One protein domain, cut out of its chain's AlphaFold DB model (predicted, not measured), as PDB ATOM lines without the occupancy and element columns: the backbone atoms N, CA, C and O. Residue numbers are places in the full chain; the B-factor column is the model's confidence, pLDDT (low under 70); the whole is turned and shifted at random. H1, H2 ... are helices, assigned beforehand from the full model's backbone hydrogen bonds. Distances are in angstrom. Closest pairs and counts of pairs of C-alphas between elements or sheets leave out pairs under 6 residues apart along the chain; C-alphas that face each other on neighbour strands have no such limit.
ATOM      1  N   ALA A   2      32.962   1.389 -15.405       80.44
ATOM      2  CA  ALA A   2      33.849   0.509 -14.623       80.44
ATOM      3  C   ALA A   2      34.271   1.090 -13.255       80.44
ATOM      4  O   ALA A   2      34.287   0.365 -12.270       80.44
ATOM      5  N   VAL A   3      34.484   2.409 -13.179       84.75
ATOM      6  CA  VAL A   3      34.832   3.124 -11.935       84.75
ATOM      7  C   VAL A   3      33.723   3.049 -10.876       84.75
ATOM      8  O   VAL A   3      34.002   2.927  -9.692       84.75
ATOM      9  N   ILE A   4      32.449   3.042 -11.293       86.31
ATOM     10  CA  ILE A   4      31.311   2.847 -10.373       86.31
ATOM     11  C   ILE A   4      31.363   1.433  -9.777       86.31
ATOM     12  O   ILE A   4      31.094   1.232  -8.597       86.31
ATOM     13  N   GLY A   5      31.760   0.452 -10.591       86.19
ATOM     14  CA  GLY A   5      31.993  -0.918 -10.152       86.19
ATOM     15  C   GLY A   5      33.166  -1.073  -9.186       86.19
ATOM     16  O   GLY A   5      33.119  -1.957  -8.338       86.19
ATOM     17  N   ASP A   6      34.180  -0.205  -9.256       88.69
ATOM     18  CA  ASP A   6      35.276  -0.198  -8.276       88.69
ATOM     19  C   ASP A   6      34.764   0.181  -6.877       88.69
ATOM     20  O   ASP A   6      35.181  -0.417  -5.887       88.69
ATOM     21  N   CYS A   7      33.796   1.103  -6.791       88.38
ATOM     22  CA  CYS A   7      33.155   1.483  -5.527       88.38
ATOM     23  C   CYS A   7      32.261   0.374  -4.941       88.38
ATOM     24  O   CYS A   7      32.105   0.287  -3.728       88.38
ATOM     25  N   LEU A   8      31.683  -0.482  -5.793       86.38
ATOM     26  CA  LEU A   8      30.843  -1.622  -5.398       86.38
ATOM     27  C   LEU A   8      31.667  -2.870  -5.000       86.38
ATOM     28  O   LEU A   8      31.100  -3.880  -4.575       86.38
ATOM     29  N   GLY A   9      32.999  -2.807  -5.114       81.62
ATOM     30  CA  GLY A   9      33.931  -3.860  -4.701       81.62
ATOM     31  C   GLY A   9      34.007  -5.063  -5.653       81.62
ATOM     32  O   GLY A   9      33.523  -5.042  -6.784       81.62
ATOM     33  N   GLU A  10      34.630  -6.161  -5.207       79.94
ATOM     34  CA  GLU A  10      34.902  -7.343  -6.055       79.94
ATOM     35  C   GLU A  10      33.652  -8.053  -6.595       79.94
ATOM     36  O   GLU A  10      33.698  -8.686  -7.660       79.94
ATOM     37  N   LYS A  11      32.527  -7.931  -5.883       84.88
ATOM     38  CA  LYS A  11      31.249  -8.545  -6.263       84.88
ATOM     39  C   LYS A  11      30.564  -7.818  -7.419       84.88
ATOM     40  O   LYS A  11      29.650  -8.376  -8.019       84.88
ATOM     41  N   ALA A  12      31.011  -6.610  -7.763       89.56
ATOM     42  CA  ALA A  12      30.489  -5.891  -8.910       89.56
ATOM     43  C   ALA A  12      30.754  -6.689 -10.200       89.56
ATOM     44  O   ALA A  12      31.884  -7.145 -10.414       89.56
ATOM     45  N   PRO A  13      29.758  -6.866 -11.084       87.38
ATOM     46  CA  PRO A  13      29.913  -7.677 -12.292       87.38
ATOM     47  C   PRO A  13      31.013  -7.134 -13.214       87.38
ATOM     48  O   PRO A  13      31.789  -7.909 -13.766       87.38
ATOM     49  N   ILE A  14      31.147  -5.808 -13.299       92.19
ATOM     50  CA  ILE A  14      32.211  -5.118 -14.030       92.19
ATOM     51  C   ILE A  14      32.848  -4.089 -13.108       92.19
ATOM     52  O   ILE A  14      32.148  -3.293 -12.494       92.19
ATOM     53  N   ASN A  15      34.173  -4.091 -13.063       94.38
ATOM     54  CA  ASN A  15      34.998  -3.070 -12.430       94.38
ATOM     55  C   ASN A  15      36.221  -2.807 -13.328       94.38
ATOM     56  O   ASN A  15      36.381  -3.464 -14.365       94.38
ATOM     57  N   SER A  16      37.077  -1.854 -12.974       92.69
ATOM     58  CA  SER A  16      38.199  -1.449 -13.832       92.69
ATOM     59  C   SER A  16      39.199  -2.582 -14.064       92.69
ATOM     60  O   SER A  16      39.707  -2.742 -15.175       92.69
ATOM     61  N   LEU A  17      39.429  -3.437 -13.060       90.94
ATOM     62  CA  LEU A  17      40.298  -4.609 -13.194       90.94
ATOM     63  C   LEU A  17      39.712  -5.658 -14.152       90.94
ATOM     64  O   LEU A  17      40.430  -6.168 -15.014       90.94
ATOM     65  N   LYS A  18      38.420  -5.981 -14.014       90.88
ATOM     66  CA  LYS A  18      37.716  -6.928 -14.895       90.88
ATOM     67  C   LYS A  18      37.680  -6.407 -16.330       90.88
ATOM     68  O   LYS A  18      37.983  -7.162 -17.248       90.88
ATOM     69  N   LEU A  19      37.413  -5.113 -16.516       91.56
ATOM     70  CA  LEU A  19      37.433  -4.480 -17.832       91.56
ATOM     71  C   LEU A  19      38.819  -4.575 -18.478       91.56
ATOM     72  O   LEU A  19      38.924  -5.027 -19.613       91.56
ATOM     73  N   ARG A  20      39.883  -4.232 -17.738       91.19
ATOM     74  CA  ARG A  20      41.263  -4.332 -18.234       91.19
ATOM     75  C   ARG A  20      41.617  -5.753 -18.664       91.19
ATOM     76  O   ARG A  20      42.295  -5.924 -19.669       91.19
ATOM     77  N   LYS A  21      41.171  -6.773 -17.924       88.38
ATOM     78  CA  LYS A  21      41.404  -8.180 -18.292       88.38
ATOM     79  C   LYS A  21      40.714  -8.553 -19.607       88.38
ATOM     80  O   LYS A  21      41.339  -9.215 -20.422       88.38
ATOM     81  N   ILE A  22      39.471  -8.114 -19.814       89.38
ATOM     82  CA  ILE A  22      38.700  -8.401 -21.037       89.38
ATOM     83  C   ILE A  22      39.321  -7.716 -22.260       89.38
ATOM     84  O   ILE A  22      39.396  -8.318 -23.325       89.38
ATOM     85  N   THR A  23      39.759  -6.462 -22.120       89.62
ATOM     86  CA  THR A  23      40.324  -5.689 -23.240       89.62
ATOM     87  C   THR A  23      41.792  -5.993 -23.515       89.62
ATOM     88  O   THR A  23      42.324  -5.570 -24.539       89.62
ATOM     89  N   SER A  24      42.467  -6.710 -22.614       88.25
ATOM     90  CA  SER A  24      43.842  -7.137 -22.838       88.25
ATOM     91  C   SER A  24      43.882  -8.210 -23.921       88.25
ATOM     92  O   SER A  24      43.130  -9.181 -23.875       88.25
ATOM     93  N   SER A  25      44.797  -8.059 -24.877       80.00
ATOM     94  CA  SER A  25      45.108  -9.123 -25.830       80.00
ATOM     95  C   SER A  25      45.643 -10.329 -25.052       80.00
ATOM     96  O   SER A  25      46.702 -10.262 -24.426       80.00
ATOM     97  N   LEU A  26      44.868 -11.412 -25.019       68.56
ATOM     98  CA  LEU A  26      45.280 -12.654 -24.381       68.56
ATOM     99  C   LEU A  26      46.399 -13.278 -25.222       68.56
ATOM    100  O   LEU A  26      46.207 -13.594 -26.391       68.56
ATOM    101  N   THR A  27      47.562 -13.495 -24.612       64.31
ATOM    102  CA  THR A  27      48.746 -14.102 -25.250       64.31
ATOM    103  C   THR A  27      48.575 -15.589 -25.576       64.31
ATOM    104  O   THR A  27      49.483 -16.215 -26.119       64.31
ATOM    105  N   PHE A  28      47.437 -16.184 -25.217       70.81
ATOM    106  CA  PHE A  28      47.150 -17.586 -25.477       70.81
ATOM    107  C   PHE A  28      46.534 -17.733 -26.867       70.81
ATOM    108  O   PHE A  28      45.318 -17.705 -27.031       70.81
ATOM    109  N   SER A  29      47.401 -17.890 -27.867       79.62
ATOM    110  CA  SER A  29      46.995 -18.403 -29.171       79.62
ATOM    111  C   SER A  29      47.094 -19.926 -29.190       79.62
ATOM    112  O   SER A  29      48.102 -20.522 -28.803       79.62
ATOM    113  N   ASN A  30      46.039 -20.549 -29.700       85.94
ATOM    114  CA  ASN A  30      45.943 -21.991 -29.883       85.94
ATOM    115  C   ASN A  30      46.640 -22.480 -31.165       85.94
ATOM    116  O   ASN A  30      46.748 -23.687 -31.379       85.94
ATOM    117  N   GLU A  31      47.153 -21.569 -31.999       87.88
ATOM    118  CA  GLU A  31      47.785 -21.875 -33.291       87.88
ATOM    119  C   GLU A  31      48.909 -22.907 -33.177       87.88
ATOM    120  O   GLU A  31      48.984 -23.843 -33.975       87.88
ATOM    121  N   LYS A  32      49.762 -22.788 -32.151       90.00
ATOM    122  CA  LYS A  32      50.869 -23.727 -31.938       90.00
ATOM    123  C   LYS A  32      50.368 -25.138 -31.616       90.00
ATOM    124  O   LYS A  32      50.914 -26.106 -32.132       90.00
ATOM    125  N   ALA A  33      49.321 -25.264 -30.801       90.31
ATOM    126  CA  ALA A  33      48.740 -26.560 -30.452       90.31
ATOM    127  C   ALA A  33      48.061 -27.221 -31.664       90.31
ATOM    128  O   ALA A  33      48.216 -28.422 -31.877       90.31
ATOM    129  N   VAL A  34      47.374 -26.439 -32.502       93.38
ATOM    130  CA  VAL A  34      46.783 -26.940 -33.754       93.38
ATOM    131  C   VAL A  34      47.872 -27.439 -34.707       93.38
ATOM    132  O   VAL A  34      47.755 -28.534 -35.256       93.38
ATOM    133  N   ARG A  35      48.952 -26.665 -34.875       94.31
ATOM    134  CA  ARG A  35      50.055 -26.989 -35.790       94.31
ATOM    135  C   ARG A  35      50.859 -28.212 -35.347       94.31
ATOM    136  O   ARG A  35      51.099 -29.100 -36.156       94.31
ATOM    137  N   GLU A  36      51.284 -28.241 -34.086       95.81
ATOM    138  CA  GLU A  36      52.248 -29.235 -33.595       95.81
ATOM    139  C   GLU A  36      51.565 -30.506 -33.075       95.81
ATOM    140  O   GLU A  36      52.050 -31.612 -33.294       95.81
ATOM    141  N   LEU A  37      50.414 -30.370 -32.408       94.25
ATOM    142  CA  LEU A  37      49.724 -31.493 -31.760       94.25
ATOM    143  C   LEU A  37      48.563 -32.039 -32.598       94.25
ATOM    144  O   LEU A  37      47.866 -32.948 -32.149       94.25
ATOM    145  N   LYS A  38      48.318 -31.469 -33.792       91.50
ATOM    146  CA  LYS A  38      47.112 -31.719 -34.609       91.50
ATOM    147  C   LYS A  38      45.823 -31.579 -33.794       91.50
ATOM    148  O   LYS A  38      44.829 -32.260 -34.048       91.50
ATOM    149  N   TRP A  39      45.851 -30.714 -32.781       90.38
ATOM    150  CA  TRP A  39      44.725 -30.527 -31.886       90.38
ATOM    151  C   TRP A  39      43.585 -29.826 -32.628       90.38
ATOM    152  O   TRP A  39      43.797 -28.809 -33.288       90.38
ATOM    153  N   LYS A  40      42.372 -30.373 -32.523       89.25
ATOM    154  CA  LYS A  40      41.166 -29.783 -33.104       89.25
ATOM    155  C   LYS A  40      40.416 -29.029 -32.001       89.25
ATOM    156  O   LYS A  40      39.926 -29.682 -31.079       89.25
ATOM    157  N   PRO A  41      40.319 -27.687 -32.064       86.19
ATOM    158  CA  PRO A  41      39.546 -26.938 -31.086       86.19
ATOM    159  C   PRO A  41      38.082 -27.375 -31.167       86.19
ATOM    160  O   PRO A  41      37.513 -27.476 -32.256       86.19
ATOM    161  N   MET A  42      37.492 -27.669 -30.014       86.94
ATOM    162  CA  MET A  42      36.081 -28.026 -29.904       86.94
ATOM    163  C   MET A  42      35.285 -26.804 -29.461       86.94
ATOM    164  O   MET A  42      35.765 -26.000 -28.657       86.94
ATOM    165  N   ASN A  43      34.075 -26.651 -29.998       85.00
ATOM    166  CA  ASN A  43      33.183 -25.585 -29.575       85.00
ATOM    167  C   ASN A  43      32.784 -25.830 -28.114       85.00
ATOM    168  O   ASN A  43      32.173 -26.849 -27.790       85.00
ATOM    169  N   VAL A  44      33.138 -24.890 -27.236       81.19
ATOM    170  CA  VAL A  44      32.859 -24.984 -25.796       81.19
ATOM    171  C   VAL A  44      31.360 -25.133 -25.542       81.19
ATOM    172  O   VAL A  44      30.980 -25.941 -24.705       81.19
ATOM    173  N   LEU A  45      30.504 -24.441 -26.299       84.06
ATOM    174  CA  LEU A  45      29.048 -24.531 -26.135       84.06
ATOM    175  C   LEU A  45      28.488 -25.904 -26.524       84.06
ATOM    176  O   LEU A  45      27.451 -26.305 -26.012       84.06
ATOM    177  N   GLU A  46      29.163 -26.616 -27.425       83.25
ATOM    178  CA  GLU A  46      28.729 -27.936 -27.895       83.25
ATOM    179  C   GLU A  46      29.309 -29.074 -27.049       83.25
ATOM    180  O   GLU A  46      28.735 -30.156 -26.999       83.25
ATOM    181  N   THR A  47      30.461 -28.853 -26.407       77.62
ATOM    182  CA  THR A  47      31.243 -29.926 -25.765       77.62
ATOM    183  C   THR A  47      31.274 -29.835 -24.239       77.62
ATOM    184  O   THR A  47      31.558 -30.827 -23.572       77.62
TER     185      THR A  47
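Overview. This is residues 2 to 47 of the 51 residues of the protein "Putative LPS biosynthesis related DNTP-hexose dehydratase-epimerase" of Bacteroides fragilis CAG:47 (UniProt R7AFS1). This is an open, drawn-out chain of four short helices with no common core: H1 and H2 meet near their first residues at one end of the long axis, a bridge with no named element crosses to H3 at the other end, and from there the chain folds back part of the way and off to one side. Residues 21 to 29 stand free between the two ends, and residues 42 to 47, with H4, stick out as a side arm. The printed part has 46 residues with four named helices, in the order H1, H2, H3, H4, and no named strand, and its class is all helix. It is extended, with a radius of gyration of the C-alphas of 16.5 A, and spans 46 by 23 by 12 A.

Along the chain. H1 holds residues 2 to 7 and is 9.2 A long from first to last C-alpha, beginning with C-alpha 2 at (33.849, 0.509, -14.623). H2, residues 16 to 23, is the longest helix by residues, at 10.5 A. H3, residues 31 to 37, begins with C-alpha 31 at (47.785, -21.875, -33.291) and is 9.9 A long. H4, residues 44 to 47, is 5.2 A long and ends with C-alpha 47 at (31.243, -29.926, -25.765).

Arrangement. H1 and H2 touch, their closest C-alphas being those of Ala 2 and Ser 16, 4.8 A apart. They form a helical hairpin, two successive helices that run opposite ways, here at a shallow tilt of 28 degrees. Their centres are 11.6 A apart. H3 touches no helix, and it is apart from H1, H2 and H4. H4 likewise touches no helix and is apart from H1 and H2. In H1, H2 and H3 every O i to N i+4 pair is within hydrogen-bond range. H4, with four residues, is too short for such a pair, and its one O i to N i+3 pair is within range.

Size, cuts and confidence. The two C-alphas farthest apart are those of Cys 7 and Lys 38, 46.3 A. The first and last printed C-alphas, of Ala 2 and Thr 47, are 32.5 A apart. The printed part has no cut. The links H1 to H2, H2 to H3 and H3 to H4, of 8, 7 and 6 residues, are short but not tight. The outline is flat, but only just. The mean pLDDT of the printed part is 86.4, and residues 26 to 27, in the link between H2 and H3, are under 70.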